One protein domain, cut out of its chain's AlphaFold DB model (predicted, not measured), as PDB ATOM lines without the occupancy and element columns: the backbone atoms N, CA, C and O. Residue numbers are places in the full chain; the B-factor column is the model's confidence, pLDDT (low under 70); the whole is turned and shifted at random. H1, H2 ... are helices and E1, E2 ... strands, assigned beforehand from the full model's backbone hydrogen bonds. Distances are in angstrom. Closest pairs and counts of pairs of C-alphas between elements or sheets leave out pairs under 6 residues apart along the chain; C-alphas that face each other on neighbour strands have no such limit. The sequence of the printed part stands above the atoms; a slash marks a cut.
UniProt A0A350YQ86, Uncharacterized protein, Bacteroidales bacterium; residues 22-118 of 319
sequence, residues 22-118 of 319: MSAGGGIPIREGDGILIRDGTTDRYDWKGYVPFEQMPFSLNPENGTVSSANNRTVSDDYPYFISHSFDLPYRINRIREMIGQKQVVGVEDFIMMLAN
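This is residues 22 to 118 of the 319 residues of an uncharacterized protein of Bacteroidales bacterium (UniProt A0A350YQ86). This loose, rod-shaped domain has little regular structure: long loops make most of its length, with two short helices, H1 and H2, side by side at one end and the loop round Thr 42 at the other. Along the chain come E1, H1 and H2, mostly helix by class, with 22 of 97 printed residues in named elements. The radius of gyration of the C-alphas is 17.7 A, and the spans are 57 by 26 by 21 A.

Start at H1, residues 92 to 102, and look across to H2, residues 109 to 116. They are close but not clearly touching; their closest C-alphas, of Ile 97 and Met 115, are 6.9 A apart. They run opposite ways at a shallow tilt of 22 degrees. In both, every O i to N i+4 pair is within hydrogen-bond range. E1, residues 59 to 61, is apart from both helices and pairs with no named strand, but residues 22 to 23 pair antiparallel with its residues 59 to 60.

Find C-alpha 92 at (-29.681, -50.805, -16.568); H1 runs 15.4 A from there. H2, 10.7 A long, ends at C-alpha 116, (-27.350, -52.444, -30.559). E1 spans 6.8 A.

The C-alphas of Thr 42 and Gln 105, the two farthest apart, are 57.5 A apart. The link from E1 to H1 is long. The printed part has no cut, and no printed residue is under 70 in pLDDT.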
ATOM      1  N   MET A  22     -21.037 -34.507 -25.704       87.12
ATOM      2  CA  MET A  22     -22.460 -34.645 -25.449       87.12
ATOM      3  C   MET A  22     -22.947 -33.391 -24.732       87.12
ATOM      4  O   MET A  22     -22.283 -32.896 -23.830       87.12
ATOM      5  N   SER A  23     -24.105 -32.880 -25.131       86.25
ATOM      6  CA  SER A  23     -24.767 -31.753 -24.475       86.25
ATOM      7  C   SER A  23     -26.239 -32.082 -24.352       86.25
ATOM      8  O   SER A  23     -26.827 -32.622 -25.295       86.25
ATOM      9  N   ALA A  24     -26.841 -31.734 -23.219       81.31
ATOM     10  CA  ALA A  24     -28.293 -31.688 -23.135       81.31
ATOM     11  C   ALA A  24     -28.807 -30.584 -24.075       81.31
ATOM     12  O   ALA A  24     -28.238 -29.493 -24.133       81.31
ATOM     13  N   GLY A  25     -29.844 -30.892 -24.852       79.38
ATOM     14  CA  GLY A  25     -30.559 -29.911 -25.669       79.38
ATOM     15  C   GLY A  25     -31.829 -29.430 -24.966       79.38
ATOM     16  O   GLY A  25     -32.353 -30.123 -24.097       79.38
ATOM     17  N   GLY A  26     -32.349 -28.275 -25.385       85.25
ATOM     18  CA  GLY A  26     -33.567 -27.679 -24.821       85.25
ATOM     19  C   GLY A  26     -33.300 -26.739 -23.642       85.25
ATOM     20  O   GLY A  26     -32.253 -26.799 -23.008       85.25
ATOM     21  N   GLY A  27     -34.239 -25.827 -23.381       89.56
ATOM     22  CA  GLY A  27     -34.147 -24.890 -22.261       89.56
ATOM     23  C   GLY A  27     -34.639 -25.525 -20.962       89.56
ATOM     24  O   GLY A  27     -35.752 -26.047 -20.921       89.56
ATOM     25  N   ILE A  28     -33.838 -25.443 -19.899       93.00
ATOM     26  CA  ILE A  28     -34.239 -25.865 -18.550       93.00
ATOM     27  C   ILE A  28     -34.819 -24.641 -17.828       93.00
ATOM     28  O   ILE A  28     -34.086 -23.667 -17.642       93.00
ATOM     29  N   PRO A  29     -36.109 -24.628 -17.452       94.50
ATOM     30  CA  PRO A  29     -36.703 -23.482 -16.781       94.50
ATOM     31  C   PRO A  29     -36.203 -23.359 -15.340       94.50
ATOM     32  O   PRO A  29     -36.176 -24.333 -14.590       94.50
ATOM     33  N   ILE A  30     -35.869 -22.137 -14.929       95.50
ATOM     34  CA  ILE A  30     -35.564 -21.818 -13.532       95.50
ATOM     35  C   ILE A  30     -36.887 -21.500 -12.839       95.50
ATOM     36  O   ILE A  30     -37.529 -20.499 -13.154       95.50
ATOM     37  N   ARG A  31     -37.316 -22.357 -11.911       92.38
ATOM     38  CA  ARG A  31     -38.625 -22.265 -11.246       92.38
ATOM     39  C   ARG A  31     -38.572 -22.790  -9.814       92.38
ATOM     40  O   ARG A  31     -37.704 -23.593  -9.483       92.38
ATOM     41  N   GLU A  32     -39.513 -22.349  -8.981       91.94
ATOM     42  CA  GLU A  32     -39.714 -22.903  -7.638       91.94
ATOM     43  C   GLU A  32     -40.437 -24.259  -7.734       91.94
ATOM     44  O   GLU A  32     -41.525 -24.364  -8.305       91.94
ATOM     45  N   GLY A  33     -39.831 -25.297  -7.155       88.69
ATOM     46  CA  GLY A  33     -40.342 -26.667  -7.187       88.69
ATOM     47  C   GLY A  33     -39.970 -27.451  -8.452       88.69
ATOM     48  O   GLY A  33     -39.291 -26.973  -9.355       88.69
ATOM     49  N   ASP A  34     -40.433 -28.696  -8.503       88.62
ATOM     50  CA  ASP A  34     -40.077 -29.690  -9.526       88.62
ATOM     51  C   ASP A  34     -41.055 -29.768 -10.711       88.62
ATOM     52  O   ASP A  34     -40.802 -30.445 -11.705       88.62
ATOM     53  N   GLY A  35     -42.186 -29.070 -10.615       84.94
ATOM     54  CA  GLY A  35     -43.231 -29.037 -11.631       84.94
ATOM     55  C   GLY A  35     -43.940 -30.347 -11.932       84.94
ATOM     56  O   GLY A  35     -44.508 -30.446 -13.016       84.94
ATOM     57  N   ILE A  36     -43.922 -31.314 -11.013       87.62
ATOM     58  CA  ILE A  36     -44.835 -32.465 -11.083       87.62
ATOM     59  C   ILE A  36     -46.275 -31.996 -10.849       87.62
ATOM     60  O   ILE A  36     -47.203 -32.420 -11.530       87.62
ATOM     61  N   LEU A  37     -46.459 -31.103  -9.874       89.38
ATOM     62  CA  LEU A  37     -47.771 -30.613  -9.466       89.38
ATOM     63  C   LEU A  37     -48.121 -29.296 -10.156       89.38
ATOM     64  O   LEU A  37     -47.264 -28.419 -10.318       89.38
ATOM     65  N   ILE A  38     -49.407 -29.140 -10.484       91.06
ATOM     66  CA  ILE A  38     -49.979 -27.858 -10.906       91.06
ATOM     67  C   ILE A  38     -49.768 -26.848  -9.776       91.06
ATOM     68  O   ILE A  38     -49.996 -27.147  -8.602       91.06
ATOM     69  N   ARG A  39     -49.302 -25.651 -10.133       91.56
ATOM     70  CA  ARG A  39     -49.036 -24.560  -9.195       91.56
ATOM     71  C   ARG A  39     -50.085 -23.464  -9.338       91.56
ATOM     72  O   ARG A  39     -50.744 -23.355 -10.369       91.56
ATOM     73  N   ASP A  40     -50.235 -22.671  -8.284       92.62
ATOM     74  CA  ASP A  40     -51.144 -21.529  -8.268       92.62
ATOM     75  C   ASP A  40     -50.671 -20.453  -9.255       92.62
ATOM     76  O   ASP A  40     -49.611 -19.859  -9.066       92.62
ATOM     77  N   GLY A  41     -51.462 -20.224 -10.305       93.44
ATOM     78  CA  GLY A  41     -51.216 -19.203 -11.326       93.44
ATOM     79  C   GLY A  41     -51.880 -17.853 -11.041       93.44
ATOM     80  O   GLY A  41     -51.880 -16.991 -11.914       93.44
ATOM     81  N   THR A  42     -52.490 -17.660  -9.866       96.56
ATOM     82  CA  THR A  42     -53.055 -16.359  -9.458       96.56
ATOM     83  C   THR A  42     -51.995 -15.390  -8.925       96.56
ATOM     84  O   THR A  42     -52.270 -14.200  -8.773       96.56
ATOM     85  N   THR A  43     -50.776 -15.884  -8.679       94.06
ATOM     86  CA  THR A  43     -49.608 -15.110  -8.240       94.06
ATOM     87  C   THR A  43     -48.401 -15.403  -9.133       94.06
ATOM     88  O   THR A  43     -48.345 -16.446  -9.780       94.06
ATOM     89  N   ASP A  44     -47.402 -14.521  -9.118       93.69
ATOM     90  CA  ASP A  44     -46.136 -14.655  -9.860       93.69
ATOM     91  C   ASP A  44     -45.077 -15.502  -9.122       93.69
ATOM     92  O   ASP A  44     -43.923 -15.631  -9.562       93.69
ATOM     93  N   ARG A  45     -45.448 -16.088  -7.975       93.50
ATOM     94  CA  ARG A  45     -44.546 -16.878  -7.130       93.50
ATOM     95  C   ARG A  45     -43.891 -18.010  -7.920       93.50
ATOM     96  O   ARG A  45     -42.677 -18.181  -7.850       93.50
ATOM     97  N   TYR A  46     -44.692 -18.748  -8.685       93.94
ATOM     98  CA  TYR A  46     -44.250 -19.931  -9.429       93.94
ATOM     99  C   TYR A  46     -43.888 -19.640 -10.892       93.94
ATOM    100  O   TYR A  46     -43.541 -20.572 -11.627       93.94
ATOM    101  N   ASP A  47     -43.927 -18.371 -11.310       94.69
ATOM    102  CA  ASP A  47     -43.481 -17.969 -12.642       94.69
ATOM    103  C   ASP A  47     -42.015 -18.340 -12.845       94.69
ATOM    104  O   ASP A  47     -41.165 -18.156 -11.963       94.69
ATOM    105  N   TRP A  48     -41.708 -18.832 -14.044       95.00
ATOM    106  CA  TRP A  48     -40.338 -19.139 -14.425       95.00
ATOM    107  C   TRP A  48     -39.509 -17.855 -14.405       95.00
ATOM    108  O   TRP A  48     -39.875 -16.850 -15.008       95.00
ATOM    109  N   LYS A  49     -38.353 -17.896 -13.742       95.44
ATOM    110  CA  LYS A  49     -37.423 -16.761 -13.636       95.44
ATOM    111  C   LYS A  49     -36.462 -16.670 -14.826       95.44
ATOM    112  O   LYS A  49     -35.534 -15.869 -14.818       95.44
ATOM    113  N   GLY A  50     -36.689 -17.494 -15.847       95.94
ATOM    114  CA  GLY A  50     -35.877 -17.606 -17.050       95.94
ATOM    115  C   GLY A  50     -35.494 -19.054 -17.329       95.94
ATOM    116  O   GLY A  50     -36.145 -19.991 -16.860       95.94
ATOM    117  N   TYR A  51     -34.414 -19.219 -18.086       96.75
ATOM    118  CA  TYR A  51     -33.817 -20.511 -18.398       96.75
ATOM    119  C   TYR A  51     -32.400 -20.580 -17.840       96.75
ATOM    120  O   TYR A  51     -31.741 -19.550 -17.687       96.75
ATOM    121  N   VAL A  52     -31.934 -21.796 -17.560       95.00
ATOM    122  CA  VAL A  52     -30.535 -22.058 -17.213       95.00
ATOM    123  C   VAL A  52     -29.626 -21.458 -18.298       95.00
ATOM    124  O   VAL A  52     -29.857 -21.725 -19.482       95.00
ATOM    125  N   PRO A  53     -28.622 -20.635 -17.927       94.88
ATOM    126  CA  PRO A  53     -27.673 -20.074 -18.885       94.88
ATOM    127  C   PRO A  53     -26.949 -21.164 -19.674       94.88
ATOM    128  O   PRO A  53     -26.649 -22.227 -19.131       94.88
ATOM    129  N   PHE A  54     -26.631 -20.895 -20.941       90.81
ATOM    130  CA  PHE A  54     -26.015 -21.881 -21.833       90.81
ATOM    131  C   PHE A  54     -24.701 -22.441 -21.268       90.81
ATOM    132  O   PHE A  54     -24.459 -23.641 -21.341       90.81
ATOM    133  N   GLU A  55     -23.896 -21.592 -20.633       91.75
ATOM    134  CA  GLU A  55     -22.609 -21.940 -20.023       91.75
ATOM    135  C   GLU A  55     -22.754 -22.859 -18.800       91.75
ATOM    136  O   GLU A  55     -21.776 -23.461 -18.365       91.75
ATOM    137  N   GLN A  56     -23.964 -22.959 -18.243       92.56
ATOM    138  CA  GLN A  56     -24.295 -23.823 -17.112       92.56
ATOM    139  C   GLN A  56     -25.088 -25.065 -17.533       92.56
ATOM    140  O   GLN A  56     -25.401 -25.897 -16.685       92.56
ATOM    141  N   MET A  57     -25.420 -25.212 -18.820       91.81
ATOM    142  CA  MET A  57     -26.103 -26.404 -19.318       91.81
ATOM    143  C   MET A  57     -25.205 -27.642 -19.188       91.81
ATOM    144  O   MET A  57     -23.996 -27.545 -19.402       91.81
ATOM    145  N   PRO A  58     -25.767 -28.834 -18.917       90.62
ATOM    146  CA  PRO A  58     -24.972 -30.049 -18.811       90.62
ATOM    147  C   PRO A  58     -24.289 -30.390 -20.137       90.62
ATOM    148  O   PRO A  58     -24.960 -30.645 -21.145       90.62
ATOM    149  N   PHE A  59     -22.959 -30.454 -20.120       88.25
ATOM    150  CA  PHE A  59     -22.160 -30.876 -21.262       88.25
ATOM    151  C   PHE A  59     -20.945 -31.710 -20.841       88.25
ATOM    152  O   PHE A  59     -20.485 -31.670 -19.704       88.25
ATOM    153  N   SER A  60     -20.418 -32.470 -21.794       87.62
ATOM    154  CA  SER A  60     -19.151 -33.186 -21.705       87.62
ATOM    155  C   SER A  60     -18.432 -33.050 -23.042       87.62
ATOM    156  O   SER A  60     -19.038 -33.258 -24.095       87.62
ATOM    157  N   LEU A  61     -17.153 -32.687 -23.011       90.12
ATOM    158  CA  LEU A  61     -16.294 -32.571 -24.186       90.12
ATOM    159  C   LEU A  61     -14.970 -33.265 -23.872       90.12
ATOM    160  O   LEU A  61     -14.327 -32.901 -22.894       90.12
ATOM    161  N   ASN A  62     -14.588 -34.245 -24.694       90.00
ATOM    162  CA  ASN A  62     -13.374 -35.053 -24.535       90.00
ATOM    163  C   ASN A  62     -13.123 -35.498 -23.080       90.00
ATOM    164  O   ASN A  62     -12.089 -35.147 -22.508       90.00
ATOM    165  N   PRO A  63     -14.064 -36.234 -22.457       88.00
ATOM    166  CA  PRO A  63     -13.873 -36.713 -21.093       88.00
ATOM    167  C   PRO A  63     -12.611 -37.578 -20.992       88.00
ATOM    168  O   PRO A  63     -12.256 -38.276 -21.942       88.00
ATOM    169  N   GLU A  64     -11.955 -37.570 -19.828       90.25
ATOM    170  CA  GLU A  64     -10.678 -38.272 -19.601       90.25
ATOM    171  C   GLU A  64     -10.750 -39.775 -19.897       90.25
ATOM    172  O   GLU A  64      -9.780 -40.375 -20.350       90.25
ATOM    173  N   ASN A  65     -11.921 -40.384 -19.692       86.50
ATOM    174  CA  ASN A  65     -12.162 -41.794 -19.992       86.50
ATOM    175  C   ASN A  65     -12.309 -42.092 -21.500       86.50
ATOM    176  O   ASN A  65     -12.543 -43.241 -21.868       86.50
ATOM    177  N   GLY A  66     -12.233 -41.075 -22.367       87.56
ATOM    178  CA  GLY A  66     -12.296 -41.203 -23.821       87.56
ATOM    179  C   GLY A  66     -13.660 -41.608 -24.380       87.56
ATOM    180  O   GLY A  66     -13.736 -42.011 -25.540       87.56
ATOM    181  N   THR A  67     -14.743 -41.534 -23.595       87.81
ATOM    182  CA  THR A  67     -16.060 -42.055 -24.000       87.81
ATOM    183  C   THR A  67     -17.211 -41.138 -23.587       87.81
ATOM    184  O   THR A  67     -17.225 -40.560 -22.506       87.81
ATOM    185  N   VAL A  68     -18.228 -41.031 -24.445       88.94
ATOM    186  CA  VAL A  68     -19.515 -40.396 -24.122       88.94
ATOM    187  C   VAL A  68     -20.640 -41.388 -24.399       88.94
ATOM    188  O   VAL A  68     -20.597 -42.126 -25.381       88.94
ATOM    189  N   SER A  69     -21.642 -41.434 -23.526       89.81
ATOM    190  CA  SER A  69     -22.742 -42.398 -23.611       89.81
ATOM    191  C   SER A  69     -23.991 -41.839 -22.936       89.81
ATOM    192  O   SER A  69     -23.883 -41.249 -21.858       89.81
ATOM    193  N   SER A  70     -25.161 -42.098 -23.511       89.88
ATOM    194  CA  SER A  70     -26.465 -41.812 -22.909       89.88
ATOM    195  C   SER A  70     -27.443 -42.925 -23.261       89.88
ATOM    196  O   SER A  70     -27.377 -43.484 -24.355       89.88
ATOM    197  N   ALA A  71     -28.331 -43.238 -22.325       91.56
ATOM    198  CA  ALA A  71     -29.478 -44.116 -22.525       91.56
ATOM    199  C   ALA A  71     -30.655 -43.622 -21.673       91.56
ATOM    200  O   ALA A  71     -31.187 -44.363 -20.855       91.56
ATOM    201  N   ASN A  72     -30.983 -42.329 -21.805       91.12
ATOM    202  CA  ASN A  72     -32.037 -41.630 -21.047       91.12
ATOM    203  C   ASN A  72     -31.822 -41.569 -19.518       91.12
ATOM    204  O   ASN A  72     -32.666 -41.044 -18.795       91.12
ATOM    205  N   ASN A  73     -30.672 -42.035 -19.033       91.44
ATOM    206  CA  ASN A  73     -30.241 -41.907 -17.647       91.44
ATOM    207  C   ASN A  73     -29.964 -40.443 -17.264       91.44
ATOM    208  O   ASN A  73     -29.698 -39.593 -18.119       91.44
ATOM    209  N   ARG A  74     -29.909 -40.169 -15.957       90.88
ATOM    210  CA  ARG A  74     -29.434 -38.884 -15.423       90.88
ATOM    211  C   ARG A  74     -27.996 -38.618 -15.889       90.88
ATOM    212  O   ARG A  74     -27.123 -39.471 -15.728       90.88
ATOM    213  N   THR A  75     -27.763 -37.456 -16.499       86.00
ATOM    214  CA  THR A  75     -26.466 -37.051 -17.088       86.00
ATOM    215  C   THR A  75     -25.691 -36.041 -16.245       86.00
ATOM    216  O   THR A  75     -24.600 -35.634 -16.635       86.00
ATOM    217  N   VAL A  76     -26.249 -35.647 -15.103       89.81
ATOM    218  CA  VAL A  76     -25.649 -34.738 -14.122       89.81
ATOM    219  C   VAL A  76     -25.505 -35.442 -12.779       89.81
ATOM    220  O   VAL A  76     -26.258 -36.372 -12.485       89.81
ATOM    221  N   SER A  77     -24.550 -35.000 -11.974       90.06
ATOM    222  CA  SER A  77     -24.409 -35.393 -10.574       90.06
ATOM    223  C   SER A  77     -25.465 -34.718  -9.690       90.06
ATOM    224  O   SER A  77     -26.149 -33.781 -10.110       90.06
ATOM    225  N   ASP A  78     -25.609 -35.211  -8.459       88.75
ATOM    226  CA  ASP A  78     -26.614 -34.727  -7.501       88.75
ATOM    227  C   ASP A  78     -26.342 -33.298  -6.992       88.75
ATOM    228  O   ASP A  78     -27.229 -32.666  -6.424       88.75
ATOM    229  N   ASP A  79     -25.137 -32.769  -7.216       93.50
ATOM    230  CA  ASP A  79     -24.735 -31.393  -6.901       93.50
ATOM    231  C   ASP A  79     -25.069 -30.382  -8.013       93.50
ATOM    232  O   ASP A  79     -24.864 -29.179  -7.833       93.50
ATOM    233  N   TYR A  80     -25.601 -30.832  -9.157       93.25
ATOM    234  CA  TYR A  80     -26.017 -29.927 -10.226       93.25
ATOM    235  C   TYR A  80     -27.164 -29.016  -9.747       93.25
ATOM    236  O   TYR A  80     -28.215 -29.511  -9.333       93.25
ATOM    237  N   PRO A  81     -27.011 -27.679  -9.816       92.44
ATOM    238  CA  PRO A  81     -27.838 -26.754  -9.037       92.44
ATOM    239  C   PRO A  81     -29.250 -26.545  -9.593       92.44
ATOM    240  O   PRO A  81     -30.070 -25.881  -8.956       92.44
ATOM    241  N   TYR A  82     -29.546 -27.070 -10.784       92.31
ATOM    242  CA  TYR A  82     -30.826 -26.867 -11.450       92.31
ATOM    243  C   TYR A  82     -31.615 -28.165 -11.552       92.31
ATOM    244  O   TYR A  82     -31.124 -29.187 -12.034       92.31
ATOM    245  N   PHE A  83     -32.888 -28.103 -11.168       91.94
ATOM    246  CA  PHE A  83     -33.810 -29.207 -11.382       91.94
ATOM    247  C   PHE A  83     -34.040 -29.432 -12.885       91.94
ATOM    248  O   PHE A  83     -34.433 -28.515 -13.603       91.94
ATOM    249  N   ILE A  84     -33.829 -30.667 -13.346       90.88
ATOM    250  CA  ILE A  84     -34.065 -31.067 -14.741       90.88
ATOM    251  C   ILE A  84     -35.360 -31.870 -14.849       90.88
ATOM    252  O   ILE A  84     -36.280 -31.485 -15.567       90.88
ATOM    253  N   SER A  85     -35.413 -33.012 -14.166       89.31
ATOM    254  CA  SER A  85     -36.503 -33.977 -14.267       89.31
ATOM    255  C   SER A  85     -36.447 -34.973 -13.108       89.31
ATOM    256  O   SER A  85     -35.392 -35.183 -12.504       89.31
ATOM    257  N   HIS A  86     -37.580 -35.619 -12.842       85.62
ATOM    258  CA  HIS A  86     -37.651 -36.858 -12.059       85.62
ATOM    259  C   HIS A  86     -37.682 -38.107 -12.952       85.62
ATOM    260  O   HIS A  86     -37.428 -39.210 -12.487       85.62
ATOM    261  N   SER A  87     -37.952 -37.937 -14.247       85.75
ATOM    262  CA  SER A  87     -38.090 -39.014 -15.228       85.75
ATOM    263  C   SER A  87     -36.755 -39.277 -15.927       85.75
ATOM    264  O   SER A  87     -36.506 -38.753 -17.015       85.75
ATOM    265  N   PHE A  88     -35.889 -40.054 -15.279       90.06
ATOM    266  CA  PHE A  88     -34.618 -40.524 -15.831       90.06
ATOM    267  C   PHE A  88     -34.539 -42.032 -15.743       90.06
ATOM    268  O   PHE A  88     -34.550 -42.546 -14.630       90.06
ATOM    269  N   ASP A  89     -34.336 -42.707 -16.869       91.06
ATOM    270  CA  ASP A  89     -34.277 -44.165 -16.901       91.06
ATOM    271  C   ASP A  89     -33.305 -44.742 -15.871       91.06
ATOM    272  O   ASP A  89     -32.180 -44.256 -15.683       91.06
ATOM    273  N   LEU A  90     -33.748 -45.838 -15.251       92.12
ATOM    274  CA  LEU A  90     -32.938 -46.648 -14.355       92.12
ATOM    275  C   LEU A  90     -31.643 -47.100 -15.042       92.12
ATOM    276  O   LEU A  90     -31.605 -47.304 -16.263       92.12
ATOM    277  N   PRO A  91     -30.553 -47.298 -14.280       92.12
ATOM    278  CA  PRO A  91     -29.216 -47.363 -14.852       92.12
ATOM    279  C   PRO A  91     -28.896 -48.678 -15.584       92.12
ATOM    280  O   PRO A  91     -27.738 -48.932 -15.889       92.12
ATOM    281  N   TYR A  92     -29.884 -49.511 -15.915       92.94
ATOM    282  CA  TYR A  92     -29.681 -50.805 -16.568       92.94
ATOM    283  C   TYR A  92     -29.049 -50.657 -17.959       92.94
ATOM    284  O   TYR A  92     -27.987 -51.211 -18.236       92.94
ATOM    285  N   ARG A  93     -29.653 -49.846 -18.839       91.69
ATOM    286  CA  ARG A  93     -29.182 -49.699 -20.230       91.69
ATOM    287  C   ARG A  93     -27.822 -49.011 -20.302       91.69
ATOM    288  O   ARG A  93     -26.933 -49.448 -21.030       91.69
ATOM    289  N   ILE A  94     -27.649 -47.942 -19.524       93.06
ATOM    290  CA  ILE A  94     -26.400 -47.176 -19.516       93.06
ATOM    291  C   ILE A  94     -25.237 -47.975 -18.922       93.06
ATOM    292  O   ILE A  94     -24.127 -47.894 -19.451       93.06
ATOM    293  N   ASN A  95     -25.473 -48.768 -17.872       92.94
ATOM    294  CA  ASN A  95     -24.432 -49.604 -17.279       92.94
ATOM    295  C   ASN A  95     -23.976 -50.671 -18.266       92.94
ATOM    296  O   ASN A  95     -22.772 -50.801 -18.475       92.94
ATOM    297  N   ARG A  96     -24.910 -51.335 -18.958       94.12
ATOM    298  CA  ARG A  96     -24.559 -52.321 -19.982       94.12
ATOM    299  C   ARG A  96     -23.746 -51.723 -21.132       94.12
ATOM    300  O   ARG A  96     -22.744 -52.305 -21.542       94.12
ATOM    301  N   ILE A  97     -24.124 -50.539 -21.623       93.19
ATOM    302  CA  ILE A  97     -23.355 -49.819 -22.655       93.19
ATOM    303  C   ILE A  97     -21.931 -49.531 -22.165       93.19
ATOM    304  O   ILE A  97     -20.964 -49.814 -22.873       93.19
ATOM    305  N   ARG A  98     -21.786 -48.987 -20.952       92.81
ATOM    306  CA  ARG A  98     -20.477 -48.639 -20.378       92.81
ATOM    307  C   ARG A  98     -19.616 -49.868 -20.103       92.81
ATOM    308  O   ARG A  98     -18.415 -49.814 -20.338       92.81
ATOM    309  N   GLU A  99     -20.221 -50.970 -19.670       94.00
ATOM    310  CA  GLU A  99     -19.547 -52.256 -19.504       94.00
ATOM    311  C   GLU A  99     -18.984 -52.750 -20.844       94.00
ATOM    312  O   GLU A  99     -17.791 -53.026 -20.940       94.00
ATOM    313  N   MET A 100     -19.804 -52.793 -21.902       93.62
ATOM    314  CA  MET A 100     -19.370 -53.251 -23.229       93.62
ATOM    315  C   MET A 100     -18.291 -52.348 -23.840       93.62
ATOM    316  O   MET A 100     -17.367 -52.844 -24.480       93.62
ATOM    317  N   ILE A 101     -18.381 -51.029 -23.636       92.06
ATOM    318  CA  ILE A 101     -17.338 -50.090 -24.071       92.06
ATOM    319  C   ILE A 101     -16.042 -50.329 -23.282       92.06
ATOM    320  O   ILE A 101     -14.970 -50.395 -23.876       92.06
ATOM    321  N   GLY A 102     -16.134 -50.518 -21.962       90.69
ATOM    322  CA  GLY A 102     -14.983 -50.736 -21.081       90.69
ATOM    323  C   GLY A 102     -14.242 -52.061 -21.301       90.69
ATOM    324  O   GLY A 102     -13.105 -52.202 -20.857       90.69
ATOM    325  N   GLN A 103     -14.838 -53.021 -22.014       92.44
ATOM    326  CA  GLN A 103     -14.202 -54.299 -22.362       92.44
ATOM    327  C   GLN A 103     -13.105 -54.167 -23.432       92.44
ATOM    328  O   GLN A 103     -12.349 -55.118 -23.648       92.44
ATOM    329  N   LYS A 104     -13.000 -53.021 -24.119       88.25
ATOM    330  CA  LYS A 104     -12.022 -52.800 -25.192       88.25
ATOM    331  C   LYS A 104     -11.346 -51.440 -25.071       88.25
ATOM    332  O   LYS A 104     -11.969 -50.445 -24.735       88.25
ATOM    333  N   GLN A 105     -10.065 -51.387 -25.437       86.06
ATOM    334  CA  GLN A 105      -9.325 -50.123 -25.552       86.06
ATOM    335  C   GLN A 105      -9.832 -49.256 -26.714       86.06
ATOM    336  O   GLN A 105      -9.809 -48.034 -26.635       86.06
ATOM    337  N   VAL A 106     -10.276 -49.895 -27.800       87.19
ATOM    338  CA  VAL A 106     -10.829 -49.236 -28.986       87.19
ATOM    339  C   VAL A 106     -12.078 -50.000 -29.407       87.19
ATOM    340  O   VAL A 106     -12.022 -51.217 -29.588       87.19
ATOM    341  N   VAL A 107     -13.187 -49.278 -29.566       86.75
ATOM    342  CA  VAL A 107     -14.466 -49.813 -30.049       86.75
ATOM    343  C   VAL A 107     -14.664 -49.452 -31.523       86.75
ATOM    344  O   VAL A 107     -14.556 -48.288 -31.911       86.75
ATOM    345  N   GLY A 108     -14.908 -50.463 -32.354       86.81
ATOM    346  CA  GLY A 108     -15.150 -50.331 -33.792       86.81
ATOM    347  C   GLY A 108     -16.635 -50.350 -34.159       86.81
ATOM    348  O   GLY A 108     -17.510 -50.467 -33.304       86.81
ATOM    349  N   VAL A 109     -16.937 -50.271 -35.458       90.00
ATOM    350  CA  VAL A 109     -18.322 -50.316 -35.970       90.00
ATOM    351  C   VAL A 109     -19.014 -51.626 -35.587       90.00
ATOM    352  O   VAL A 109     -20.163 -51.612 -35.150       90.00
ATOM    353  N   GLU A 110     -18.309 -52.748 -35.695       91.31
ATOM    354  CA  GLU A 110     -18.816 -54.072 -35.330       91.31
ATOM    355  C   GLU A 110     -19.190 -54.152 -33.845       91.31
ATOM    356  O   GLU A 110     -20.181 -54.791 -33.494       91.31
ATOM    357  N   ASP A 111     -18.462 -53.446 -32.975       89.81
ATOM    358  CA  ASP A 111     -18.775 -53.376 -31.547       89.81
ATOM    359  C   ASP A 111     -20.085 -52.633 -31.297       89.81
ATOM    360  O   ASP A 111     -20.920 -53.109 -30.532       89.81
ATOM    361  N   PHE A 112     -20.322 -51.524 -32.004       89.69
ATOM    362  CA  PHE A 112     -21.605 -50.822 -31.933       89.69
ATOM    363  C   PHE A 112     -22.761 -51.673 -32.454       89.69
ATOM    364  O   PHE A 112     -23.835 -51.657 -31.858       89.69
ATOM    365  N   ILE A 113     -22.554 -52.447 -33.523       91.44
ATOM    366  CA  ILE A 113     -23.571 -53.382 -34.023       91.44
ATOM    367  C   ILE A 113     -23.913 -54.416 -32.943       91.44
ATOM    368  O   ILE A 113     -25.091 -54.660 -32.684       91.44
ATOM    369  N   MET A 114     -22.907 -54.982 -32.269       91.06
ATOM    370  CA  MET A 114     -23.130 -55.921 -31.166       91.06
ATOM    371  C   MET A 114     -23.824 -55.269 -29.964       91.06
ATOM    372  O   MET A 114     -24.689 -55.896 -29.360       91.06
ATOM    373  N   MET A 115     -23.486 -54.021 -29.626       90.50
ATOM    374  CA  MET A 115     -24.158 -53.270 -28.557       90.50
ATOM    375  C   MET A 115     -25.637 -53.036 -28.876       90.50
ATOM    376  O   MET A 115     -26.481 -53.255 -28.013       90.50
ATOM    377  N   LEU A 116     -25.964 -52.645 -30.113       89.12
ATOM    378  CA  LEU A 116     -27.350 -52.444 -30.559       89.12
ATOM    379  C   LEU A 116     -28.157 -53.749 -30.605       89.12
ATOM    380  O   LEU A 116     -29.372 -53.723 -30.437       89.12
ATOM    381  N   ALA A 117     -27.496 -54.881 -30.850       89.94
ATOM    382  CA  ALA A 117     -28.122 -56.202 -30.880       89.94
ATOM    383  C   ALA A 117     -28.125 -56.911 -29.514       89.94
ATOM    384  O   ALA A 117     -28.584 -58.053 -29.425       89.94
ATOM    385  N   ASN A 118     -27.594 -56.281 -28.459       91.75
ATOM    386  CA  ASN A 118     -27.479 -56.906 -27.149       91.75
ATOM    387  C   ASN A 118     -28.864 -57.130 -26.523       91.75
ATOM    388  O   ASN A 118     -29.691 -56.227 -26.474       91.75
TER     389      ASN A 118